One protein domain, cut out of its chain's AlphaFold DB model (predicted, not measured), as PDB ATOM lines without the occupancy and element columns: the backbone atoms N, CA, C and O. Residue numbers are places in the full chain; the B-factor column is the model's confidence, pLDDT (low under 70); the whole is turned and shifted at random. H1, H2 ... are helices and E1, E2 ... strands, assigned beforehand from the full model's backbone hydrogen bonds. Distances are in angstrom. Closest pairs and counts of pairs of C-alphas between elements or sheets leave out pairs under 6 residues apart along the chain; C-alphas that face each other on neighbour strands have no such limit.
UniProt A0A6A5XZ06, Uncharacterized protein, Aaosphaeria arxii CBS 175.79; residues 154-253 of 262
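Overview. This is residues 154 to 253 of the 262 residues of an uncharacterized protein of Aaosphaeria arxii CBS 175.79 (UniProt A0A6A5XZ06). One strongly twisted sheet of five strands curls round a single helix, H1, which packs on one of its faces, while two short helices, H2 and H3, make a corner at one end of the domain. Two long stretches with no named element, residues 160 to 173 and 232 to 248, loop on the side of the sheet away from H1. The printed part has 100 residues with three named helices and five named strands, in the order E1 E2 H1 E3 H2 H3 E4 E5; the sheet runs E1 E5 E3 E4 E2, antiparallel throughout. The class is mixed, helices and strands, with 49 residues in named elements, under half. The whole is compact, with a radius of gyration of the C-alphas of 12.7 A and spans of 36 by 26 by 24 A.

Arrangement. Begin at E1, residues 154 to 159, an edge strand. Its antiparallel neighbour is E5, residues 249 to 252; look at N 158 and O 250, 2.7 A apart. The other edge strand is E2, residues 174 to 176, antiparallel to E4, residues 227 to 231, with N 176 and O 227 at 2.9 A. H1, residues 181 to 194, is on the sheet, two layers in which helix lies on one face. E3, residues 201 to 206, is antiparallel to E4, with N 205 and O 228 at 2.8 A, and to E5, with N 204 and O 251 at 2.9 A. The closest C-alphas of H1 and E3 are those of Cys 188 and Cys 201, 5.5 A apart. E2, H1 and E3 form a split strand-helix-strand unit, two strands running the same way with E4 between them, and its crossover is right-handed. H2, residues 208 to 211, and H3, residues 213 to 219, only just touch, only at the corner, with 3 pairs of C-alphas within 8 A; the closest are Trp 210 and Ala 216, 4.4 A. H1 and H3 are apart. In H1 and H3 every O i to N i+4 pair is within hydrogen-bond range; H2 is too short for one.

Along the chain. Find C-alpha 154 at (58.100, 18.477, -30.738); from there E1 runs 16.7 A. H1 starts at (53.723, 9.366, -24.659) and covers 20.4 A. E3 measures 14.1 A and E4 13.2 A. E5 ends at C-alpha 252, (52.324, 19.572, -24.169).

Size, cuts and confidence. The farthest C-alphas, those of Gly 196 and His 243, are 38.2 A apart. The printed part has no cut, and the links E1 to E2 and E4 to E5 are long. The mean pLDDT of the printed part is 88.6; residues 165, 196 to 197 and 243 are under 70.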
ATOM      1  N   PRO A 154      57.466  18.161 -32.007       97.38
ATOM      2  CA  PRO A 154      58.100  18.477 -30.738       97.38
ATOM      3  C   PRO A 154      57.035  18.606 -29.646       97.38
ATOM      4  O   PRO A 154      55.979  19.193 -29.877       97.38
ATOM      5  N   TYR A 155      57.321  18.106 -28.448       96.38
ATOM      6  CA  TYR A 155      56.472  18.269 -27.271       96.38
ATOM      7  C   TYR A 155      57.303  18.284 -25.994       96.38
ATOM      8  O   TYR A 155      58.440  17.824 -25.972       96.38
ATOM      9  N   ARG A 156      56.747  18.855 -24.932       95.62
ATOM     10  CA  ARG A 156      57.359  18.916 -23.608       95.62
ATOM     11  C   ARG A 156      56.688  17.919 -22.673       95.62
ATOM     12  O   ARG A 156      55.459  17.840 -22.663       95.62
ATOM     13  N   ILE A 157      57.489  17.197 -21.896       95.00
ATOM     14  CA  ILE A 157      57.012  16.288 -20.848       95.00
ATOM     15  C   ILE A 157      57.052  17.020 -19.507       95.00
ATOM     16  O   ILE A 157      58.004  17.731 -19.217       95.00
ATOM     17  N   PHE A 158      56.020  16.837 -18.696       93.50
ATOM     18  CA  PHE A 158      55.952  17.276 -17.311       93.50
ATOM     19  C   PHE A 158      55.617  16.076 -16.436       93.50
ATOM     20  O   PHE A 158      54.602  15.410 -16.648       93.50
ATOM     21  N   CYS A 159      56.459  15.801 -15.455       93.44
ATOM     22  CA  CYS A 159      56.311  14.652 -14.582       93.44
ATOM     23  C   CYS A 159      55.448  14.953 -13.361       93.44
ATOM     24  O   CYS A 159      55.531  16.024 -12.758       93.44
ATOM     25  N   ASP A 160      54.617  13.976 -13.003       91.94
ATOM     26  CA  ASP A 160      53.622  14.058 -11.935       91.94
ATOM     27  C   ASP A 160      52.698  15.262 -12.107       91.94
ATOM     28  O   ASP A 160      52.428  16.002 -11.167       91.94
ATOM     29  N   VAL A 161      52.218  15.492 -13.326       89.38
ATOM     30  CA  VAL A 161      51.375  16.643 -13.651       89.38
ATOM     31  C   VAL A 161      50.011  16.172 -14.132       89.38
ATOM     32  O   VAL A 161      49.886  15.539 -15.174       89.38
ATOM     33  N   ASP A 162      48.971  16.532 -13.376       86.56
ATOM     34  CA  ASP A 162      47.583  16.202 -13.695       86.56
ATOM     35  C   ASP A 162      46.785  17.464 -14.054       86.56
ATOM     36  O   ASP A 162      46.372  18.236 -13.179       86.56
ATOM     37  N   TRP A 163      46.521  17.653 -15.352       82.44
ATOM     38  CA  TRP A 163      45.717  18.767 -15.874       82.44
ATOM     39  C   TRP A 163      44.249  18.742 -15.443       82.44
ATOM     40  O   TRP A 163      43.567  19.757 -15.583       82.44
ATOM     41  N   SER A 164      43.750  17.628 -14.905       78.38
ATOM     42  CA  SER A 164      42.373  17.533 -14.414       78.38
ATOM     43  C   SER A 164      42.176  18.133 -13.016       78.38
ATOM     44  O   SER A 164      41.052  18.464 -12.652       78.38
ATOM     45  N   SER A 165      43.257  18.342 -12.256       69.00
ATOM     46  CA  SER A 165      43.211  18.786 -10.851       69.00
ATOM     47  C   SER A 165      43.363  20.305 -10.638       69.00
ATOM     48  O   SER A 165      43.441  20.781  -9.502       69.00
ATOM     49  N   GLY A 166      43.443  21.082 -11.724       70.38
ATOM     50  CA  GLY A 166      43.619  22.536 -11.682       70.38
ATOM     51  C   GLY A 166      42.377  23.313 -11.208       70.38
ATOM     52  O   GLY A 166      41.292  22.745 -11.111       70.38
ATOM     53  N   PRO A 167      42.513  24.630 -10.933       73.62
ATOM     54  CA  PRO A 167      41.377  25.492 -10.576       73.62
ATOM     55  C   PRO A 167      40.323  25.578 -11.690       73.62
ATOM     56  O   PRO A 167      39.148  25.755 -11.393       73.62
ATOM     57  N   ASP A 168      40.748  25.394 -12.942       79.44
ATOM     58  CA  ASP A 168      39.902  25.406 -14.133       79.44
ATOM     59  C   ASP A 168      40.015  24.045 -14.849       79.44
ATOM     60  O   ASP A 168      40.774  23.917 -15.819       79.44
ATOM     61  N   PRO A 169      39.341  22.989 -14.354       80.06
ATOM     62  CA  PRO A 169      39.411  21.669 -14.963       80.06
ATOM     63  C   PRO A 169      38.764  21.720 -16.346       80.06
ATOM     64  O   PRO A 169      37.555  21.911 -16.479       80.06
ATOM     65  N   GLN A 170      39.571  21.547 -17.391       83.81
ATOM     66  CA  GLN A 170      39.038  21.457 -18.745       83.81
ATOM     67  C   GLN A 170      38.646  20.013 -19.069       83.81
ATOM     68  O   GLN A 170      39.395  19.080 -18.725       83.81
ATOM     69  N   PRO A 171      37.484  19.813 -19.723       89.81
ATOM     70  CA  PRO A 171      37.074  18.492 -20.166       89.81
ATOM     71  C   PRO A 171      38.100  17.929 -21.151       89.81
ATOM     72  O   PRO A 171      38.760  18.669 -21.884       89.81
ATOM     73  N   ASP A 172      38.238  16.606 -21.154       92.56
ATOM     74  CA  ASP A 172      39.014  15.918 -22.182       92.56
ATOM     75  C   ASP A 172      38.349  16.142 -23.545       92.56
ATOM     76  O   ASP A 172      37.130  16.018 -23.665       92.56
ATOM     77  N   ILE A 173      39.144  16.441 -24.573       93.75
ATOM     78  CA  ILE A 173      38.672  16.445 -25.966       93.75
ATOM     79  C   ILE A 173      38.277  15.018 -26.342       93.75
ATOM     80  O   ILE A 173      37.191  14.764 -26.856       93.75
ATOM     81  N   VAL A 174      39.188  14.082 -26.076       94.88
ATOM     82  CA  VAL A 174      39.008  12.650 -26.297       94.88
ATOM     83  C   VAL A 174      39.965  11.884 -25.390       94.88
ATOM     84  O   VAL A 174      41.040  12.375 -25.045       94.88
ATOM     85  N   ALA A 175      39.571  10.672 -25.019       95.69
ATOM     86  CA  ALA A 175      40.437   9.718 -24.351       95.69
ATOM     87  C   ALA A 175      40.731   8.559 -25.307       95.69
ATOM     88  O   ALA A 175      39.807   8.014 -25.918       95.69
ATOM     89  N   ILE A 176      41.997   8.173 -25.423       96.62
ATOM     90  CA  ILE A 176      42.455   7.076 -26.280       96.62
ATOM     91  C   ILE A 176      43.388   6.146 -25.505       96.62
ATOM     92  O   ILE A 176      43.923   6.496 -24.451       96.62
ATOM     93  N   LEU A 177      43.578   4.943 -26.037       95.75
ATOM     94  CA  LEU A 177      44.649   4.058 -25.606       95.75
ATOM     95  C   LEU A 177      45.874   4.352 -26.478       95.75
ATOM     96  O   LEU A 177      45.786   4.228 -27.695       95.75
ATOM     97  N   ALA A 178      46.975   4.759 -25.860       95.88
ATOM     98  CA  ALA A 178      48.248   5.027 -26.516       95.88
ATOM     99  C   ALA A 178      49.329   4.111 -25.930       95.88
ATOM    100  O   ALA A 178      49.415   3.931 -24.711       95.88
ATOM    101  N   ALA A 179      50.180   3.537 -26.774       93.94
ATOM    102  CA  ALA A 179      51.280   2.687 -26.339       93.94
ATOM    103  C   ALA A 179      52.432   3.484 -25.730       93.94
ATOM    104  O   ALA A 179      53.157   2.948 -24.899       93.94
ATOM    105  N   SER A 180      52.585   4.760 -26.090       95.69
ATOM    106  CA  SER A 180      53.648   5.627 -25.581       95.69
ATOM    107  C   SER A 180      53.188   7.087 -25.422       95.69
ATOM    108  O   SER A 180      52.169   7.490 -25.997       95.69
ATOM    109  N   PRO A 181      53.955   7.922 -24.693       96.44
ATOM    110  CA  PRO A 181      53.723   9.366 -24.659       96.44
ATOM    111  C   PRO A 181      53.770  10.008 -26.052       96.44
ATOM    112  O   PRO A 181      53.016  10.938 -26.333       96.44
ATOM    113  N   SER A 182      54.624   9.482 -26.938       96.81
ATOM    114  CA  SER A 182      54.737   9.948 -28.319       96.81
ATOM    115  C   SER A 182      53.422   9.779 -29.072       96.81
ATOM    116  O   SER A 182      52.910  10.746 -29.628       96.81
ATOM    117  N   GLU A 183      52.839   8.580 -29.032       97.25
ATOM    118  CA  GLU A 183      51.575   8.280 -29.717       97.25
ATOM    119  C   GLU A 183      50.417   9.134 -29.173       97.25
ATOM    120  O   GLU A 183      49.567   9.607 -29.930       97.25
ATOM    121  N   CYS A 184      50.422   9.423 -27.867       97.56
ATOM    122  CA  CYS A 184      49.453  10.330 -27.253       97.56
ATOM    123  C   CYS A 184      49.531  11.749 -27.858       97.56
ATOM    124  O   CYS A 184      48.508  12.347 -28.198       97.56
ATOM    125  N   ILE A 185      50.739  12.285 -28.064       97.69
ATOM    126  CA  ILE A 185      50.928  13.594 -28.710       97.69
ATOM    127  C   ILE A 185      50.639  13.562 -30.209       97.69
ATOM    128  O   ILE A 185      50.095  14.527 -30.743       97.69
ATOM    129  N   GLU A 186      50.949  12.472 -30.898       97.38
ATOM    130  CA  GLU A 186      50.630  12.317 -32.321       97.38
ATOM    131  C   GLU A 186      49.122  12.341 -32.572       97.38
ATOM    132  O   GLU A 186      48.655  12.954 -33.537       97.38
ATOM    133  N   ALA A 187      48.339  11.749 -31.671       97.12
ATOM    134  CA  ALA A 187      46.888  11.854 -31.721       97.12
ATOM    135  C   ALA A 187      46.403  13.294 -31.489       97.12
ATOM    136  O   ALA A 187      45.492  13.759 -32.176       97.12
ATOM    137  N   CYS A 188      47.035  14.029 -30.569       96.75
ATOM    138  CA  CYS A 188      46.757  15.449 -30.351       96.75
ATOM    139  C   CYS A 188      47.031  16.296 -31.602       96.75
ATOM    140  O   CYS A 188      46.203  17.121 -31.997       96.75
ATOM    141  N   ASP A 189      48.167  16.061 -32.257       96.00
ATOM    142  CA  ASP A 189      48.534  16.733 -33.502       96.00
ATOM    143  C   ASP A 189      47.569  16.378 -34.641       96.00
ATOM    144  O   ASP A 189      47.075  17.262 -35.340       96.00
ATOM    145  N   SER A 190      47.185  15.104 -34.748       95.62
ATOM    146  CA  SER A 190      46.185  14.644 -35.718       95.62
ATOM    147  C   SER A 190      44.851  15.371 -35.536       95.62
ATOM    148  O   SER A 190      44.269  15.851 -36.508       95.62
ATOM    149  N   ILE A 191      44.381  15.539 -34.295       94.50
ATOM    150  CA  ILE A 191      43.175  16.331 -34.018       94.50
ATOM    151  C   ILE A 191      43.346  17.772 -34.493       94.50
ATOM    152  O   ILE A 191      42.431  18.311 -35.108       94.50
ATOM    153  N   ASN A 192      44.499  18.397 -34.260       93.75
ATOM    154  CA  ASN A 192      44.743  19.764 -34.723       93.75
ATOM    155  C   ASN A 192      44.709  19.893 -36.250       93.75
ATOM    156  O   ASN A 192      44.250  20.915 -36.757       93.75
ATOM    157  N   ILE A 193      45.145  18.860 -36.973       93.00
ATOM    158  CA  ILE A 193      45.078  18.813 -38.437       93.00
ATOM    159  C   ILE A 193      43.623  18.687 -38.918       93.00
ATOM    160  O   ILE A 193      43.246  19.347 -39.887       93.00
ATOM    161  N   PHE A 194      42.790  17.881 -38.246       91.75
ATOM    162  CA  PHE A 194      41.441  17.555 -38.731       91.75
ATOM    163  C   PHE A 194      40.300  18.428 -38.169       91.75
ATOM    164  O   PHE A 194      39.310  18.629 -38.869       91.75
ATOM    165  N   ASN A 195      40.394  18.970 -36.947       84.56
ATOM    166  CA  ASN A 195      39.252  19.607 -36.253       84.56
ATOM    167  C   ASN A 195      39.056  21.115 -36.503       84.56
ATOM    168  O   ASN A 195      38.214  21.745 -35.858       84.56
ATOM    169  N   GLY A 196      39.783  21.713 -37.446       67.12
ATOM    170  CA  GLY A 196      39.444  23.008 -38.050       67.12
ATOM    171  C   GLY A 196      39.635  24.269 -37.191       67.12
ATOM    172  O   GLY A 196      40.160  25.233 -37.731       67.12
ATOM    173  N   SER A 197      39.250  24.302 -35.905       63.41
ATOM    174  CA  SER A 197      39.571  25.394 -34.951       63.41
ATOM    175  C   SER A 197      38.827  25.352 -33.607       63.41
ATOM    176  O   SER A 197      39.181  26.126 -32.719       63.41
ATOM    177  N   SER A 198      37.762  24.558 -33.438       78.56
ATOM    178  CA  SER A 198      36.817  24.765 -32.317       78.56
ATOM    179  C   SER A 198      37.425  24.512 -30.931       78.56
ATOM    180  O   SER A 198      37.067  25.198 -29.976       78.56
ATOM    181  N   ALA A 199      38.384  23.591 -30.827       86.12
ATOM    182  CA  ALA A 199      39.197  23.383 -29.633       86.12
ATOM    183  C   ALA A 199      40.552  22.771 -30.033       86.12
ATOM    184  O   ALA A 199      40.641  21.549 -30.165       86.12
ATOM    185  N   PRO A 200      41.607  23.580 -30.264       92.25
ATOM    186  CA  PRO A 200      42.920  23.030 -30.566       92.25
ATOM    187  C   PRO A 200      43.416  22.214 -29.371       92.25
ATOM    188  O   PRO A 200      43.385  22.672 -28.223       92.25
ATOM    189  N   CYS A 201      43.875  21.005 -29.658       94.69
ATOM    190  CA  CYS A 201      44.528  20.144 -28.700       94.69
ATOM    191  C   CYS A 201      45.887  20.746 -28.327       94.69
ATOM    192  O   CYS A 201      46.749  20.982 -29.175       94.69
ATOM    193  N   ALA A 202      46.060  21.032 -27.041       94.50
ATOM    194  CA  ALA A 202      47.293  21.586 -26.496       94.50
ATOM    195  C   ALA A 202      48.260  20.506 -26.007       94.50
ATOM    196  O   ALA A 202      49.429  20.792 -25.742       94.50
ATOM    197  N   GLY A 203      47.770  19.279 -25.861       95.25
ATOM    198  CA  GLY A 203      48.534  18.171 -25.328       95.25
ATOM    199  C   GLY A 203      47.649  17.040 -24.816       95.25
ATOM    200  O   GLY A 203      46.466  16.966 -25.149       95.25
ATOM    201  N   GLY A 204      48.188  16.208 -23.930       95.00
ATOM    202  CA  GLY A 204      47.389  15.266 -23.153       95.00
ATOM    203  C   GLY A 204      48.002  14.892 -21.807       95.00
ATOM    204  O   GLY A 204      49.136  15.246 -21.500       95.00
ATOM    205  N   ILE A 205      47.232  14.164 -21.006       95.06
ATOM    206  CA  ILE A 205      47.721  13.443 -19.830       95.06
ATOM    207  C   ILE A 205      47.956  11.996 -20.249       95.06
ATOM    208  O   ILE A 205      47.044  11.379 -20.796       95.06
ATOM    209  N   TYR A 206      49.135  11.452 -19.971       95.56
ATOM    210  CA  TYR A 206      49.477  10.057 -20.221       95.56
ATOM    211  C   TYR A 206      49.836   9.341 -18.919       95.56
ATOM    212  O   TYR A 206      50.689   9.807 -18.162       95.56
ATOM    213  N   VAL A 207      49.200   8.197 -18.663       94.44
ATOM    214  CA  VAL A 207      49.436   7.367 -17.474       94.44
ATOM    215  C   VAL A 207      49.997   6.011 -17.919       94.44
ATOM    216  O   VAL A 207      49.223   5.143 -18.322       94.44
ATOM    217  N   PRO A 208      51.327   5.794 -17.863       93.44
ATOM    218  CA  PRO A 208      51.946   4.566 -18.370       93.44
ATOM    219  C   PRO A 208      51.377   3.289 -17.728       93.44
ATOM    220  O   PRO A 208      51.152   2.293 -18.410       93.44
ATOM    221  N   GLU A 209      51.079   3.332 -16.425       90.50
ATOM    222  CA  GLU A 209      50.532   2.191 -15.673       90.50
ATOM    223  C   GLU A 209      49.130   1.767 -16.146       90.50
ATOM    224  O   GLU A 209      48.726   0.628 -15.927       90.50
ATOM    225  N   TRP A 210      48.390   2.653 -16.821       92.50
ATOM    226  CA  TRP A 210      47.057   2.371 -17.370       92.50
ATOM    227  C   TRP A 210      47.099   1.739 -18.762       92.50
ATOM    228  O   TRP A 210      46.059   1.554 -19.388       92.50
ATOM    229  N   PHE A 211      48.283   1.388 -19.268       88.38
ATOM    230  CA  PHE A 211      48.371   0.558 -20.467       88.38
ATOM    231  C   PHE A 211      47.757  -0.838 -20.241       88.38
ATOM    232  O   PHE A 211      47.212  -1.437 -21.168       88.38
ATOM    233  N   ASP A 212      47.784  -1.335 -19.000       88.25
ATOM    234  CA  ASP A 212      46.969  -2.476 -18.587       88.25
ATOM    235  C   ASP A 212      45.515  -2.026 -18.383       88.25
ATOM    236  O   ASP A 212      45.185  -1.326 -17.421       88.25
ATOM    237  N   GLY A 213      44.637  -2.437 -19.300       84.38
ATOM    238  CA  GLY A 213      43.228  -2.057 -19.291       84.38
ATOM    239  C   GLY A 213      42.488  -2.461 -18.014       84.38
ATOM    240  O   GLY A 213      41.597  -1.727 -17.587       84.38
ATOM    241  N   GLU A 214      42.854  -3.572 -17.361       88.44
ATOM    242  CA  GLU A 214      42.233  -3.960 -16.085       88.44
ATOM    243  C   GLU A 214      42.596  -2.970 -14.978       88.44
ATOM    244  O   GLU A 214      41.727  -2.515 -14.227       88.44
ATOM    245  N   ARG A 215      43.872  -2.572 -14.927       88.19
ATOM    246  CA  ARG A 215      44.363  -1.564 -13.985       88.19
ATOM    247  C   ARG A 215      43.738  -0.199 -14.251       88.19
ATOM    248  O   ARG A 215      43.279   0.450 -13.312       88.19
ATOM    249  N   ALA A 216      43.668   0.205 -15.518       88.69
ATOM    250  CA  ALA A 216      43.027   1.446 -15.937       88.69
ATOM    251  C   ALA A 216      41.556   1.485 -15.510       88.69
ATOM    252  O   ALA A 216      41.114   2.447 -14.891       88.69
ATOM    253  N   MET A 217      40.799   0.411 -15.751       89.94
ATOM    254  CA  MET A 217      39.396   0.342 -15.343       89.94
ATOM    255  C   MET A 217      39.222   0.423 -13.821       89.94
ATOM    256  O   MET A 217      38.308   1.110 -13.361       89.94
ATOM    257  N   ALA A 218      40.100  -0.228 -13.050       90.75
ATOM    258  CA  ALA A 218      40.059  -0.193 -11.590       90.75
ATOM    259  C   ALA A 218      40.347   1.209 -11.022       90.75
ATOM    260  O   ALA A 218      39.672   1.644 -10.089       90.75
ATOM    261  N   ASP A 219      41.317   1.921 -11.598       87.38
ATOM    262  CA  ASP A 219      41.779   3.214 -11.084       87.38
ATOM    263  C   ASP A 219      41.025   4.417 -11.696       87.38
ATOM    264  O   ASP A 219      40.974   5.485 -11.086       87.38
ATOM    265  N   ASN A 220      40.404   4.256 -12.871       87.81
ATOM    266  CA  ASN A 220      39.820   5.342 -13.666       87.81
ATOM    267  C   ASN A 220      38.318   5.155 -13.963       87.81
ATOM    268  O   ASN A 220      37.849   5.398 -15.075       87.81
ATOM    269  N   ASN A 221      37.525   4.721 -12.980       88.75
ATOM    270  CA  ASN A 221      36.061   4.606 -13.108       88.75
ATOM    271  C   ASN A 221      35.608   3.802 -14.352       88.75
ATOM    272  O   ASN A 221      34.740   4.252 -15.104       88.75
ATOM    273  N   ASN A 222      36.191   2.619 -14.575       90.56
ATOM    274  CA  ASN A 222      35.914   1.734 -15.717       90.56
ATOM    275  C   ASN A 222      36.263   2.318 -17.099       90.56
ATOM    276  O   ASN A 222      35.697   1.906 -18.112       90.56
ATOM    277  N   LYS A 223      37.201   3.266 -17.159       89.31
ATOM    278  CA  LYS A 223      37.742   3.794 -18.412       89.31
ATOM    279  C   LYS A 223      39.076   3.112 -18.732       89.31
ATOM    280  O   LYS A 223      40.030   3.306 -17.985       89.31
ATOM    281  N   PRO A 224      39.177   2.340 -19.829       93.50
ATOM    282  CA  PRO A 224      40.404   1.626 -20.182       93.50
ATOM    283  C   PRO A 224      41.448   2.515 -20.879       93.50
ATOM    284  O   PRO A 224      42.458   2.012 -21.355       93.50
ATOM    285  N   GLN A 225      41.187   3.815 -21.032       95.75
ATOM    286  CA  GLN A 225      42.095   4.734 -21.712       95.75
ATOM    287  C   GLN A 225      43.230   5.173 -20.784       95.75
ATOM    288  O   GLN A 225      43.037   5.318 -19.578       95.75
ATOM    289  N   ASN A 226      44.396   5.447 -21.364       95.44
ATOM    290  CA  ASN A 226      45.577   5.922 -20.644       95.44
ATOM    291  C   ASN A 226      46.102   7.272 -21.152       95.44
ATOM    292  O   ASN A 226      46.994   7.840 -20.526       95.44
ATOM    293  N   CYS A 227      45.554   7.786 -22.255       96.56
ATOM    294  CA  CYS A 227      45.881   9.078 -22.838       96.56
ATOM    295  C   CYS A 227      44.618   9.948 -22.919       96.56
ATOM    296  O   CYS A 227      43.633   9.568 -23.552       96.56
ATOM    297  N   PHE A 228      44.651  11.124 -22.295       95.50
ATOM    298  CA  PHE A 228      43.526  12.060 -22.206       95.50
ATOM    299  C   PHE A 228      43.918  13.377 -22.852       95.50
ATOM    300  O   PHE A 228      44.687  14.151 -22.279       95.50
ATOM    301  N   LEU A 229      43.418  13.627 -24.057       95.62
ATOM    302  CA  LEU A 229      43.779  14.806 -24.832       95.62
ATOM    303  C   LEU A 229      43.078  16.035 -24.270       95.62
ATOM    304  O   LEU A 229      41.864  16.033 -24.059       95.62
ATOM    305  N   LYS A 230      43.849  17.093 -24.028       94.12
ATOM    306  CA  LYS A 230      43.366  18.318 -23.399       94.12
ATOM    307  C   LYS A 230      43.380  19.492 -24.378       94.12
ATOM    308  O   LYS A 230      44.301  19.623 -25.193       94.12
ATOM    309  N   PRO A 231      42.383  20.383 -24.281       92.94
ATOM    310  CA  PRO A 231      42.403  21.661 -24.981       92.94
ATOM    311  C   PRO A 231      43.423  22.618 -24.346       92.94
ATOM    312  O   PRO A 231      44.161  22.261 -23.427       92.94
ATOM    313  N   ARG A 232      43.456  23.858 -24.849       83.88
ATOM    314  CA  ARG A 232      44.338  24.943 -24.394       83.88
ATOM    315  C   ARG A 232      44.507  24.997 -22.873       83.88
ATOM    316  O   ARG A 232      43.564  25.253 -22.130       83.88
ATOM    317  N   LEU A 233      45.754  24.867 -22.438       79.06
ATOM    318  CA  LEU A 233      46.141  24.923 -21.035       79.06
ATOM    319  C   LEU A 233      46.284  26.384 -20.615       79.06
ATOM    320  O   LEU A 233      47.137  27.106 -21.130       79.06
ATOM    321  N   ALA A 234      45.447  26.840 -19.687       75.50
ATOM    322  CA  ALA A 234      45.567  28.196 -19.156       75.50
ATOM    323  C   ALA A 234      46.803  28.346 -18.253       75.50
ATOM    324  O   ALA A 234      47.393  29.424 -18.187       75.50
ATOM    325  N   ARG A 235      47.176  27.279 -17.531       81.25
ATOM    326  CA  ARG A 235      48.268  27.247 -16.547       81.25
ATOM    327  C   ARG A 235      48.865  25.845 -16.455       81.25
ATOM    328  O   ARG A 235      48.185  24.866 -16.763       81.25
ATOM    329  N   LEU A 236      50.115  25.754 -16.000       76.44
ATOM    330  CA  LEU A 236      50.687  24.474 -15.584       76.44
ATOM    331  C   LEU A 236      49.922  23.982 -14.346       76.44
ATOM    332  O   LEU A 236      49.630  24.789 -13.456       76.44
ATOM    333  N   PRO A 237      49.560  22.693 -14.266       71.50
ATOM    334  CA  PRO A 237      48.968  22.139 -13.063       71.50
ATOM    335  C   PRO A 237      49.931  22.189 -11.913       71.50
ATOM    336  O   PRO A 237      51.151  22.224 -12.071       71.50
ATOM    337  N   LYS A 238      49.344  22.058 -10.733       78.44
ATOM    338  CA  LYS A 238      50.117  21.677  -9.570       78.44
ATOM    339  C   LYS A 238      50.658  20.271  -9.790       78.44
ATOM    340  O   LYS A 238      49.933  19.390 -10.254       78.44
ATOM    341  N   ARG A 239      51.922  20.078  -9.420       84.44
ATOM    342  CA  ARG A 239      52.513  18.750  -9.316       84.44
ATOM    343  C   ARG A 239      51.629  17.907  -8.394       84.44
ATOM    344  O   ARG A 239      51.287  18.331  -7.288       84.44
ATOM    345  N   ASN A 240      51.216  16.752  -8.881       77.62
ATOM    346  CA  ASN A 240      50.444  15.778  -8.151       77.62
ATOM    347  C   ASN A 240      51.322  15.216  -7.030       77.62
ATOM    348  O   ASN A 240      52.226  14.422  -7.255       77.62
ATOM    349  N   THR A 241      51.054  15.634  -5.799       77.56
ATOM    350  CA  THR A 241      51.744  15.110  -4.614       77.56
ATOM    351  C   THR A 241      51.161  13.774  -4.142       77.56
ATOM    352  O   THR A 241      51.567  13.247  -3.109       77.56
ATOM    353  N   ASN A 242      50.157  13.231  -4.838       73.56
ATOM    354  CA  ASN A 242      49.526  11.968  -4.485       73.56
ATOM    355  C   ASN A 242      50.288  10.798  -5.118       73.56
ATOM    356  O   ASN A 242      49.989  10.364  -6.226       73.56
ATOM    357  N   HIS A 243      51.229  10.242  -4.360       67.88
ATOM    358  CA  HIS A 243      52.089   9.117  -4.751       67.88
ATOM    359  C   HIS A 243      51.365   7.780  -5.027       67.88
ATOM    360  O   HIS A 243      52.020   6.750  -5.172       67.88
ATOM    361  N   LYS A 244      50.023   7.740  -5.037       74.06
ATOM    362  CA  LYS A 244      49.266   6.504  -5.293       74.06
ATOM    363  C   LYS A 244      49.317   6.054  -6.752       74.06
ATOM    364  O   LYS A 244      49.235   4.855  -6.989       74.06
ATOM    365  N   ILE A 245      49.444   6.989  -7.689       71.31
ATOM    366  CA  ILE A 245      49.672   6.702  -9.109       71.31
ATOM    367  C   ILE A 245      51.139   7.027  -9.353       71.31
ATOM    368  O   ILE A 245      51.548   8.161  -9.100       71.31
ATOM    369  N   LYS A 246      51.945   6.036  -9.749       71.62
ATOM    370  CA  LYS A 246      53.408   6.189  -9.682       71.62
ATOM    371  C   LYS A 246      53.979   7.075 -10.782       71.62
ATOM    372  O   LYS A 246      55.154   7.417 -10.708       71.62
ATOM    373  N   GLN A 247      53.174   7.436 -11.781       86.69
ATOM    374  CA  GLN A 247      53.586   8.373 -12.813       86.69
ATOM    375  C   GLN A 247      52.391   8.898 -13.603       86.69
ATOM    376  O   GLN A 247      51.689   8.137 -14.268       86.69
ATOM    377  N   VAL A 248      52.184  10.211 -13.564       91.25
ATOM    378  CA  VAL A 248      51.244  10.901 -14.455       91.25
ATOM    379  C   VAL A 248      52.042  11.901 -15.274       91.25
ATOM    380  O   VAL A 248      52.648  12.812 -14.714       91.25
ATOM    381  N   LEU A 249      52.071  11.724 -16.591       94.44
ATOM    382  CA  LEU A 249      52.818  12.593 -17.491       94.44
ATOM    383  C   LEU A 249      51.875  13.625 -18.110       94.44
ATOM    384  O   LEU A 249      50.953  13.266 -18.840       94.44
ATOM    385  N   GLY A 250      52.124  14.905 -17.865       94.31
ATOM    386  CA  GLY A 250      51.555  15.988 -18.661       94.31
ATOM    387  C   GLY A 250      52.379  16.168 -19.935       94.31
ATOM    388  O   GLY A 250      53.593  16.327 -19.867       94.31
ATOM    389  N   LEU A 251      51.749  16.145 -21.103       95.50
ATOM    390  CA  LEU A 251      52.429  16.199 -22.400       95.50
ATOM    391  C   LEU A 251      51.922  17.382 -23.191       95.50
ATOM    392  O   LEU A 251      50.735  17.424 -23.474       95.50
ATOM    393  N   CYS A 252      52.778  18.304 -23.612       95.31
ATOM    394  CA  CYS A 252      52.324  19.572 -24.169       95.31
ATOM    395  C   CYS A 252      53.030  19.981 -25.470       95.31
ATOM    396  O   CYS A 252      54.251  19.885 -25.571       95.31
ATOM    397  N   VAL A 253      52.289  20.512 -26.449       95.25
ATOM    398  CA  VAL A 253      52.865  21.004 -27.716       95.25
ATOM    399  C   VAL A 253      53.413  22.441 -27.583       95.25
ATOM    400  O   VAL A 253      52.765  23.279 -26.955       95.25
TER     401      VAL A 253